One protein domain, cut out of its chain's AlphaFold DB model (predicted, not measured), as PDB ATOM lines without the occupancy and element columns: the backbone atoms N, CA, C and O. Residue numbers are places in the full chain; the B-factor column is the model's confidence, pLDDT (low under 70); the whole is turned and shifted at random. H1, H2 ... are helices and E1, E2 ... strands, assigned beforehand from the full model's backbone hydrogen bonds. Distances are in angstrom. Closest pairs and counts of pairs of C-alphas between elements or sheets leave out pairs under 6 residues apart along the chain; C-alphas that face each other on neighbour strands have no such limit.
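Overview. This is residues 479 to 553 of the 597 residues of an uncharacterized protein of Candidatus Moranbacteria bacterium (UniProt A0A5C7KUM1). Three helices make a compact triangular core: H5, the longest, is side by side with H1, and H4 packs on both at steeper angles. Short H2 and H3 reach outward beyond H4, while residues 479 to 480 pair antiparallel with 550 to 551 of E1. The 75 printed residues, mostly helix, run H1 H2 H3 H4 H5 E1; radius of gyration of the C-alphas 11.9 A, spans 34 by 30 by 21 A.

Along the chain. Find C-alpha 536 at (172.047, 144.274, 272.363); H5 runs 20.0 A to 549, then E1 takes 550 to 552. H1, 488 to 499, starts at (178.304, 140.953, 245.559), 16.2 A long. H4 is 519 to 528, H2 504 to 507, H3 514 to 517.

Arrangement. H5 touches H1, closest C-alphas Val 542 and Val 498, 6.1 A, shallow tilt of 25 degrees, opposite ways. H4 touches H5's residues 542 to 546 alone, closest C-alphas Phe 527 and Val 542, 6.5 A. Every O i to N i+4 pair is within hydrogen-bond range in H4 and H5, 7 of 8 in H1.

Size, cuts and confidence. The printed part has no cut; no link is long; no printed residue is under 70 pLDDT.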
ATOM      1  N   ILE A 479     188.203 133.272 258.535       76.44
ATOM      2  CA  ILE A 479     187.019 132.447 258.279       76.44
ATOM      3  C   ILE A 479     186.173 133.127 257.194       76.44
ATOM      4  O   ILE A 479     185.155 133.732 257.515       76.44
ATOM      5  N   PRO A 480     186.596 133.139 255.916       75.00
ATOM      6  CA  PRO A 480     185.853 133.818 254.867       75.00
ATOM      7  C   PRO A 480     184.674 132.978 254.376       75.00
ATOM      8  O   PRO A 480     184.756 131.754 254.257       75.00
ATOM      9  N   THR A 481     183.612 133.661 253.973       77.25
ATOM     10  CA  THR A 481     182.569 133.042 253.157       77.25
ATOM     11  C   THR A 481     183.102 132.748 251.743       77.25
ATOM     12  O   THR A 481     183.857 133.567 251.208       77.25
ATOM     13  N   PRO A 482     182.776 131.592 251.126       73.88
ATOM     14  CA  PRO A 482     183.329 131.190 249.844       73.88
ATOM     15  C   PRO A 482     182.841 132.111 248.731       73.88
ATOM     16  O   PRO A 482     181.705 132.598 248.798       73.88
ATOM     17  N   PRO A 483     183.648 132.297 247.676       75.44
ATOM     18  CA  PRO A 483     183.184 132.960 246.465       75.44
ATOM     19  C   PRO A 483     181.889 132.316 245.949       75.44
ATOM     20  O   PRO A 483     181.792 131.092 245.875       75.44
ATOM     21  N   GLY A 484     180.896 133.142 245.610       79.06
ATOM     22  CA  GLY A 484     179.617 132.697 245.047       79.06
ATOM     23  C   GLY A 484     178.566 132.212 246.054       79.06
ATOM     24  O   GLY A 484     177.458 131.901 245.635       79.06
ATOM     25  N   TYR A 485     178.861 132.163 247.361       83.44
ATOM     26  CA  TYR A 485     177.845 131.822 248.373       83.44
ATOM     27  C   TYR A 485     176.826 132.953 248.592       83.44
ATOM     28  O   TYR A 485     175.654 132.699 248.848       83.44
ATOM     29  N   PHE A 486     177.286 134.198 248.466       87.06
ATOM     30  CA  PHE A 486     176.454 135.388 248.323       87.06
ATOM     31  C   PHE A 486     176.860 136.105 247.039       87.06
ATOM     32  O   PHE A 486     178.030 136.068 246.647       87.06
ATOM     33  N   THR A 487     175.904 136.777 246.411       92.12
ATOM     34  CA  THR A 487     176.176 137.756 245.353       92.12
ATOM     35  C   THR A 487     176.866 138.994 245.933       92.12
ATOM     36  O   THR A 487     176.695 139.318 247.113       92.12
ATOM     37  N   ASP A 488     177.627 139.724 245.113       90.81
ATOM     38  CA  ASP A 488     178.304 140.953 245.559       90.81
ATOM     39  C   ASP A 488     177.306 141.993 246.103       90.81
ATOM     40  O   ASP A 488     177.576 142.656 247.106       90.81
ATOM     41  N   GLU A 489     176.111 142.064 245.512       94.50
ATOM     42  CA  GLU A 489     175.012 142.930 245.951       94.50
ATOM     43  C   GLU A 489     174.485 142.545 247.344       94.50
ATOM     44  O   GLU A 489     174.249 143.412 248.191       94.50
ATOM     45  N   GLU A 490     174.333 141.245 247.629       94.38
ATOM     46  CA  GLU A 490     173.930 140.755 248.953       94.38
ATOM     47  C   GLU A 490     174.992 141.042 250.013       94.38
ATOM     48  O   GLU A 490     174.654 141.457 251.129       94.38
ATOM     49  N   VAL A 491     176.269 140.843 249.670       91.31
ATOM     50  CA  VAL A 491     177.398 141.164 250.551       91.31
ATOM     51  C   VAL A 491     177.403 142.657 250.859       91.31
ATOM     52  O   VAL A 491     177.432 143.045 252.028       91.31
ATOM     53  N   GLU A 492     177.316 143.508 249.838       94.31
ATOM     54  CA  GLU A 492     177.310 144.957 250.011       94.31
ATOM     55  C   GLU A 492     176.107 145.423 250.843       94.31
ATOM     56  O   GLU A 492     176.270 146.227 251.766       94.31
ATOM     57  N   LYS A 493     174.911 144.872 250.594       96.62
ATOM     58  CA  LYS A 493     173.697 145.158 251.374       96.62
ATOM     59  C   LYS A 493     173.862 144.781 252.848       96.62
ATOM     60  O   LYS A 493     173.530 145.582 253.725       96.62
ATOM     61  N   LYS A 494     174.393 143.586 253.137       95.81
ATOM     62  CA  LYS A 494     174.669 143.129 254.511       95.81
ATOM     63  C   LYS A 494     175.701 144.018 255.202       95.81
ATOM     64  O   LYS A 494     175.494 144.384 256.353       95.81
ATOM     65  N   LEU A 495     176.771 144.412 254.513       95.50
ATOM     66  CA  LEU A 495     177.811 145.265 255.091       95.50
ATOM     67  C   LEU A 495     177.331 146.704 255.335       95.50
ATOM     68  O   LEU A 495     177.615 147.283 256.385       95.50
ATOM     69  N   LYS A 496     176.573 147.288 254.397       96.19
ATOM     70  CA  LYS A 496     175.995 148.634 254.553       96.19
ATOM     71  C   LYS A 496     175.017 148.706 255.724       96.19
ATOM     72  O   LYS A 496     174.983 149.733 256.401       96.19
ATOM     73  N   SER A 497     174.275 147.628 256.003       96.94
ATOM     74  CA  SER A 497     173.278 147.609 257.082       96.94
ATOM     75  C   SER A 497     173.877 147.823 258.475       96.94
ATOM     76  O   SER A 497     173.187 148.341 259.342       96.94
ATOM     77  N   VAL A 498     175.160 147.507 258.678       96.88
ATOM     78  CA  VAL A 498     175.864 147.678 259.964       96.88
ATOM     79  C   VAL A 498     176.920 148.785 259.941       96.88
ATOM     80  O   VAL A 498     177.525 149.077 260.966       96.88
ATOM     81  N   ARG A 499     177.131 149.464 258.803       94.62
ATOM     82  CA  ARG A 499     178.169 150.504 258.655       94.62
ATOM     83  C   ARG A 499     178.014 151.654 259.657       94.62
ATOM     84  O   ARG A 499     179.006 152.172 260.155       94.62
ATOM     85  N   HIS A 500     176.783 152.052 259.964       95.19
ATOM     86  CA  HIS A 500     176.493 153.136 260.910       95.19
ATOM     87  C   HIS A 500     176.906 152.810 262.363       95.19
ATOM     88  O   HIS A 500     177.123 153.720 263.169       95.19
ATOM     89  N   LEU A 501     177.086 151.520 262.675       97.06
ATOM     90  CA  LEU A 501     177.537 151.016 263.974       97.06
ATOM     91  C   LEU A 501     179.065 151.025 264.127       97.06
ATOM     92  O   LEU A 501     179.567 150.559 265.146       97.06
ATOM     93  N   MET A 502     179.814 151.553 263.150       94.75
ATOM     94  CA  MET A 502     181.275 151.605 263.237       94.75
ATOM     95  C   MET A 502     181.745 152.361 264.503       94.75
ATOM     96  O   MET A 502     181.101 153.336 264.919       94.75
ATOM     97  N   PRO A 503     182.865 151.942 265.116       92.81
ATOM     98  CA  PRO A 503     183.367 152.520 266.360       92.81
ATOM     99  C   PRO A 503     183.849 153.958 266.163       92.81
ATOM    100  O   PRO A 503     184.185 154.365 265.047       92.81
ATOM    101  N   LYS A 504     183.933 154.726 267.257       88.12
ATOM    102  CA  LYS A 504     184.297 156.156 267.209       88.12
ATOM    103  C   LYS A 504     185.637 156.388 266.503       88.12
ATOM    104  O   LYS A 504     185.731 157.259 265.650       88.12
ATOM    105  N   VAL A 505     186.619 155.519 266.760       83.38
ATOM    106  CA  VAL A 505     187.941 155.580 266.115       83.38
ATOM    107  C   VAL A 505     187.868 155.566 264.588       83.38
ATOM    108  O   VAL A 505     188.703 156.186 263.953       83.38
ATOM    109  N   LEU A 506     186.888 154.881 263.985       84.50
ATOM    110  CA  LEU A 506     186.698 154.894 262.534       84.50
ATOM    111  C   LEU A 506     185.806 156.048 262.077       84.50
ATOM    112  O   LEU A 506     185.987 156.533 260.964       84.50
ATOM    113  N   LYS A 507     184.854 156.493 262.906       90.31
ATOM    114  CA  LYS A 507     184.013 157.664 262.602       90.31
ATOM    115  C   LYS A 507     184.857 158.925 262.447       90.31
ATOM    116  O   LYS A 507     184.633 159.666 261.493       90.31
ATOM    117  N   ASP A 508     185.841 159.088 263.327       86.31
ATOM    118  CA  ASP A 508     186.726 160.255 263.400       86.31
ATOM    119  C   ASP A 508     187.798 160.272 262.287       86.31
ATOM    120  O   ASP A 508     188.449 161.289 262.071       86.31
ATOM    121  N   MET A 509     187.984 159.164 261.557       85.00
ATOM    122  CA  MET A 509     188.944 159.083 260.448       85.00
ATOM    123  C   MET A 509     188.375 159.691 259.155       85.00
ATOM    124  O   MET A 509     187.162 159.604 258.926       85.00
ATOM    125  N   PRO A 510     189.226 160.220 258.256       84.50
ATOM    126  CA  PRO A 510     188.822 160.642 256.914       84.50
ATOM    127  C   PRO A 510     188.078 159.546 256.131       84.50
ATOM    128  O   PRO A 510     188.329 158.353 256.313       84.50
ATOM    129  N   ASP A 511     187.163 159.930 255.236       85.44
ATOM    130  CA  ASP A 511     186.350 158.979 254.454       85.44
ATOM    131  C   ASP A 511     187.164 158.105 253.489       85.44
ATOM    132  O   ASP A 511     186.758 156.987 253.155       85.44
ATOM    133  N   ASP A 512     188.332 158.583 253.074       84.56
ATOM    134  CA  ASP A 512     189.285 157.861 252.240       84.56
ATOM    135  C   ASP A 512     190.245 156.961 253.039       84.56
ATOM    136  O   ASP A 512     190.952 156.147 252.432       84.56
ATOM    137  N   TYR A 513     190.216 157.014 254.379       78.81
ATOM    138  CA  TYR A 513     190.993 156.123 255.240       78.81
ATOM    139  C   TYR A 513     190.686 154.655 254.928       78.81
ATOM    140  O   TYR A 513     189.531 154.226 254.871       78.81
ATOM    141  N   TRP A 514     191.731 153.850 254.734       79.75
ATOM    142  CA  TRP A 514     191.608 152.530 254.109       79.75
ATOM    143  C   TRP A 514     190.687 151.552 254.862       79.75
ATOM    144  O   TRP A 514     189.998 150.760 254.214       79.75
ATOM    145  N   GLU A 515     190.628 151.606 256.200       82.00
ATOM    146  CA  GLU A 515     189.721 150.760 256.997       82.00
ATOM    147  C   GLU A 515     188.263 151.224 256.927       82.00
ATOM    148  O   GLU A 515     187.350 150.394 256.951       82.00
ATOM    149  N   LYS A 516     188.043 152.541 256.813       86.88
ATOM    150  CA  LYS A 516     186.714 153.169 256.738       86.88
ATOM    151  C   LYS A 516     186.112 153.057 255.336       86.88
ATOM    152  O   LYS A 516     184.908 152.853 255.179       86.88
ATOM    153  N   LYS A 517     186.961 153.138 254.309       88.31
ATOM    154  CA  LYS A 517     186.593 152.993 252.894       88.31
ATOM    155  C   LYS A 517     186.197 151.557 252.539       88.31
ATOM    156  O   LYS A 517     185.344 151.341 251.680       88.31
ATOM    157  N   ARG A 518     186.812 150.553 253.175       89.62
ATOM    158  CA  ARG A 518     186.577 149.130 252.884       89.62
ATOM    159  C   ARG A 518     185.538 148.538 253.830       89.62
ATOM    160  O   ARG A 518     185.876 148.126 254.932       89.62
ATOM    161  N   LEU A 519     184.304 148.375 253.350       90.88
ATOM    162  CA  LEU A 519     183.172 147.871 254.140       90.88
ATOM    163  C   LEU A 519     183.462 146.574 254.922       90.88
ATOM    164  O   LEU A 519     183.101 146.471 256.092       90.88
ATOM    165  N   LYS A 520     184.154 145.597 254.318       90.06
ATOM    166  CA  LYS A 520     184.536 144.354 255.013       90.06
ATOM    167  C   LYS A 520     185.514 144.608 256.163       90.06
ATOM    168  O   LYS A 520     185.374 144.015 257.225       90.06
ATOM    169  N   ARG A 521     186.476 145.517 255.977       88.19
ATOM    170  CA  ARG A 521     187.401 145.905 257.046       88.19
ATOM    171  C   ARG A 521     186.675 146.682 258.140       88.19
ATOM    172  O   ARG A 521     186.897 146.418 259.313       88.19
ATOM    173  N   THR A 522     185.756 147.570 257.761       92.06
ATOM    174  CA  THR A 522     184.879 148.260 258.712       92.06
ATOM    175  C   THR A 522     184.106 147.257 259.572       92.06
ATOM    176  O   THR A 522     184.069 147.428 260.786       92.06
ATOM    177  N   LEU A 523     183.552 146.186 258.987       94.19
ATOM    178  CA  LEU A 523     182.892 145.108 259.736       94.19
ATOM    179  C   LEU A 523     183.844 144.424 260.728       94.19
ATOM    180  O   LEU A 523     183.472 144.262 261.884       94.19
ATOM    181  N   GLU A 524     185.056 144.044 260.310       90.19
ATOM    182  CA  GLU A 524     186.044 143.416 261.207       90.19
ATOM    183  C   GLU A 524     186.394 144.318 262.397       90.19
ATOM    184  O   GLU A 524     186.396 143.859 263.536       90.19
ATOM    185  N   VAL A 525     186.645 145.608 262.154       90.88
ATOM    186  CA  VAL A 525     186.968 146.574 263.217       90.88
ATOM    187  C   VAL A 525     185.759 146.822 264.124       90.88
ATOM    188  O   VAL A 525     185.912 146.925 265.341       90.88
ATOM    189  N   THR A 526     184.553 146.868 263.554       94.88
ATOM    190  CA  THR A 526     183.300 147.005 264.314       94.88
ATOM    191  C   THR A 526     183.058 145.788 265.198       94.88
ATOM    192  O   THR A 526     182.727 145.939 266.369       94.88
ATOM    193  N   PHE A 527     183.291 144.582 264.680       94.00
ATOM    194  CA  PHE A 527     183.181 143.352 265.454       94.00
ATOM    195  C   PHE A 527     184.272 143.244 266.530       94.00
ATOM    196  O   PHE A 527     183.995 142.838 267.656       94.00
ATOM    197  N   TYR A 528     185.502 143.669 266.228       92.19
ATOM    198  CA  TYR A 528     186.586 143.742 267.209       92.19
ATOM    199  C   TYR A 528     186.262 144.694 268.370       92.19
ATOM    200  O   TYR A 528     186.672 144.431 269.496       92.19
ATOM    201  N   ARG A 529     185.518 145.777 268.108       94.12
ATOM    202  CA  ARG A 529     185.063 146.771 269.098       94.12
ATOM    203  C   ARG A 529     183.578 146.632 269.436       94.12
ATOM    204  O   ARG A 529     182.907 147.620 269.728       94.12
ATOM    205  N   ILE A 530     183.046 145.410 269.396       94.81
ATOM    206  CA  ILE A 530     181.627 145.141 269.678       94.81
ATOM    207  C   ILE A 530     181.204 145.571 271.092       94.81
ATOM    208  O   ILE A 530     180.026 145.819 271.336       94.81
ATOM    209  N   ASP A 531     182.160 145.716 272.012       93.62
ATOM    210  CA  ASP A 531     181.964 146.235 273.365       93.62
ATOM    211  C   ASP A 531     181.714 147.752 273.441       93.62
ATOM    212  O   ASP A 531     181.300 148.249 274.489       93.62
ATOM    213  N   GLU A 532     181.924 148.496 272.349       94.00
ATOM    214  CA  GLU A 532     181.548 149.914 272.234       94.00
ATOM    215  C   GLU A 532     180.077 150.111 271.820       94.00
ATOM    216  O   GLU A 532     179.537 151.207 271.970       94.00
ATOM    217  N   ILE A 533     179.414 149.066 271.310       93.69
ATOM    218  CA  ILE A 533     178.008 149.119 270.892       93.69
ATOM    219  C   ILE A 533     177.126 148.916 272.124       93.69
ATOM    220  O   ILE A 533     177.244 147.895 272.799       93.69
ATOM    221  N   VAL A 534     176.236 149.872 272.411       88.94
ATOM    222  CA  VAL A 534     175.414 149.903 273.637       88.94
ATOM    223  C   VAL A 534     174.201 148.972 273.564       88.94
ATOM    224  O   VAL A 534     173.946 148.237 274.520       88.94
ATOM    225  N   GLU A 535     173.509 148.922 272.427       90.69
ATOM    226  CA  GLU A 535     172.279 148.135 272.263       90.69
ATOM    227  C   GLU A 535     172.570 146.663 271.923       90.69
ATOM    228  O   GLU A 535     173.422 146.353 271.082       90.69
ATOM    229  N   LYS A 536     171.855 145.726 272.568       90.12
ATOM    230  CA  LYS A 536     172.047 144.274 272.363       90.12
ATOM    231  C   LYS A 536     171.678 143.862 270.946       90.12
ATOM    232  O   LYS A 536     172.387 143.074 270.325       90.12
ATOM    233  N   GLU A 537     170.591 144.413 270.432       92.69
ATOM    234  CA  GLU A 537     170.060 144.148 269.102       92.69
ATOM    235  C   GLU A 537     171.079 144.529 268.029       92.69
ATOM    236  O   GLU A 537     171.257 143.799 267.056       92.69
ATOM    237  N   ASP A 538     171.795 145.637 268.220       95.56
ATOM    238  CA  ASP A 538     172.827 146.091 267.291       95.56
ATOM    239  C   ASP A 538     174.085 145.222 267.358       95.56
ATOM    240  O   ASP A 538     174.638 144.872 266.312       95.56
ATOM    241  N   ARG A 539     174.487 144.770 268.555       94.06
ATOM    242  CA  ARG A 539     175.553 143.764 268.693       94.06
ATOM    243  C   ARG A 539     175.192 142.459 267.982       94.06
ATOM    244  O   ARG A 539     176.010 141.935 267.230       94.06
ATOM    245  N   GLU A 540     173.964 141.962 268.143       93.06
ATOM    246  CA  GLU A 540     173.491 140.761 267.437       93.06
ATOM    247  C   GLU A 540     173.402 140.965 265.914       93.06
ATOM    248  O   GLU A 540     173.699 140.040 265.157       93.06
ATOM    249  N   LYS A 541     173.056 142.169 265.429       95.81
ATOM    250  CA  LYS A 541     173.104 142.491 263.989       95.81
ATOM    251  C   LYS A 541     174.529 142.418 263.445       95.81
ATOM    252  O   LYS A 541     174.745 141.764 262.424       95.81
ATOM    253  N   VAL A 542     175.497 143.052 264.116       95.62
ATOM    254  CA  VAL A 542     176.919 142.994 263.726       95.62
ATOM    255  C   VAL A 542     177.409 141.553 263.747       95.62
ATOM    256  O   VAL A 542     177.994 141.097 262.766       95.62
ATOM    257  N   TRP A 543     177.110 140.826 264.825       92.62
ATOM    258  CA  TRP A 543     177.437 139.413 264.979       92.62
ATOM    259  C   TRP A 543     176.906 138.571 263.815       92.62
ATOM    260  O   TRP A 543     177.666 137.852 263.175       92.62
ATOM    261  N   LYS A 544     175.622 138.713 263.473       91.25
ATOM    262  CA  LYS A 544     174.990 137.975 262.373       91.25
ATOM    263  C   LYS A 544     175.623 138.288 261.018       91.25
ATOM    264  O   LYS A 544     175.866 137.373 260.237       91.25
ATOM    265  N   VAL A 545     175.906 139.561 260.734       93.06
ATOM    266  CA  VAL A 545     176.584 139.949 259.487       93.06
ATOM    267  C   VAL A 545     178.001 139.378 259.442       93.06
ATOM    268  O   VAL A 545     178.410 138.868 258.401       93.06
ATOM    269  N   TRP A 546     178.729 139.406 260.559       90.56
ATOM    270  CA  TRP A 546     180.058 138.803 260.659       90.56
ATOM    271  C   TRP A 546     180.023 137.282 260.469       90.56
ATOM    272  O   TRP A 546     180.805 136.771 259.677       90.56
ATOM    273  N   CYS A 547     179.071 136.571 261.078       84.88
ATOM    274  CA  CYS A 547     178.837 135.140 260.844       84.88
ATOM    275  C   CYS A 547     178.521 134.802 259.388       84.88
ATOM    276  O   CYS A 547     178.901 133.744 258.894       84.88
ATOM    277  N   ASP A 548     177.757 135.654 258.705       86.25
ATOM    278  CA  ASP A 548     177.366 135.402 257.322       86.25
ATOM    279  C   ASP A 548     178.506 135.699 256.345       86.25
ATOM    280  O   ASP A 548     178.730 134.925 255.423       86.25
ATOM    281  N   ILE A 549     179.219 136.813 256.508       87.44
ATOM    282  CA  ILE A 549     180.251 137.267 255.554       87.44
ATOM    283  C   ILE A 549     181.641 136.702 255.875       87.44
ATOM    284  O   ILE A 549     182.489 136.549 254.983       87.44
ATOM    285  N   GLY A 550     181.882 136.406 257.146       82.50
ATOM    286  CA  GLY A 550     183.170 135.966 257.638       82.50
ATOM    287  C   GLY A 550     184.201 137.090 257.758       82.50
ATOM    288  O   GLY A 550     184.075 138.179 257.183       82.50
ATOM    289  N   GLY A 551     185.277 136.810 258.485       82.12
ATOM    290  CA  GLY A 551     186.344 137.770 258.741       82.12
ATOM    291  C   GLY A 551     187.527 137.159 259.476       82.12
ATOM    292  O   GLY A 551     187.616 135.945 259.664       82.12
ATOM    293  N   SER A 552     188.455 138.024 259.862       82.06
ATOM    294  CA  SER A 552     189.588 137.670 260.715       82.06
ATOM    295  C   SER A 552     189.173 137.713 262.182       82.06
ATOM    296  O   SER A 552     188.539 138.674 262.622       82.06
ATOM    297  N   THR A 553     189.548 136.692 262.947       81.19
ATOM    298  CA  THR A 553     189.414 136.717 264.402       81.19
ATOM    299  C   THR A 553     190.526 137.557 265.047       81.19
ATOM    300  O   THR A 553     191.539 137.836 264.397       81.19
TER     301      THR A 553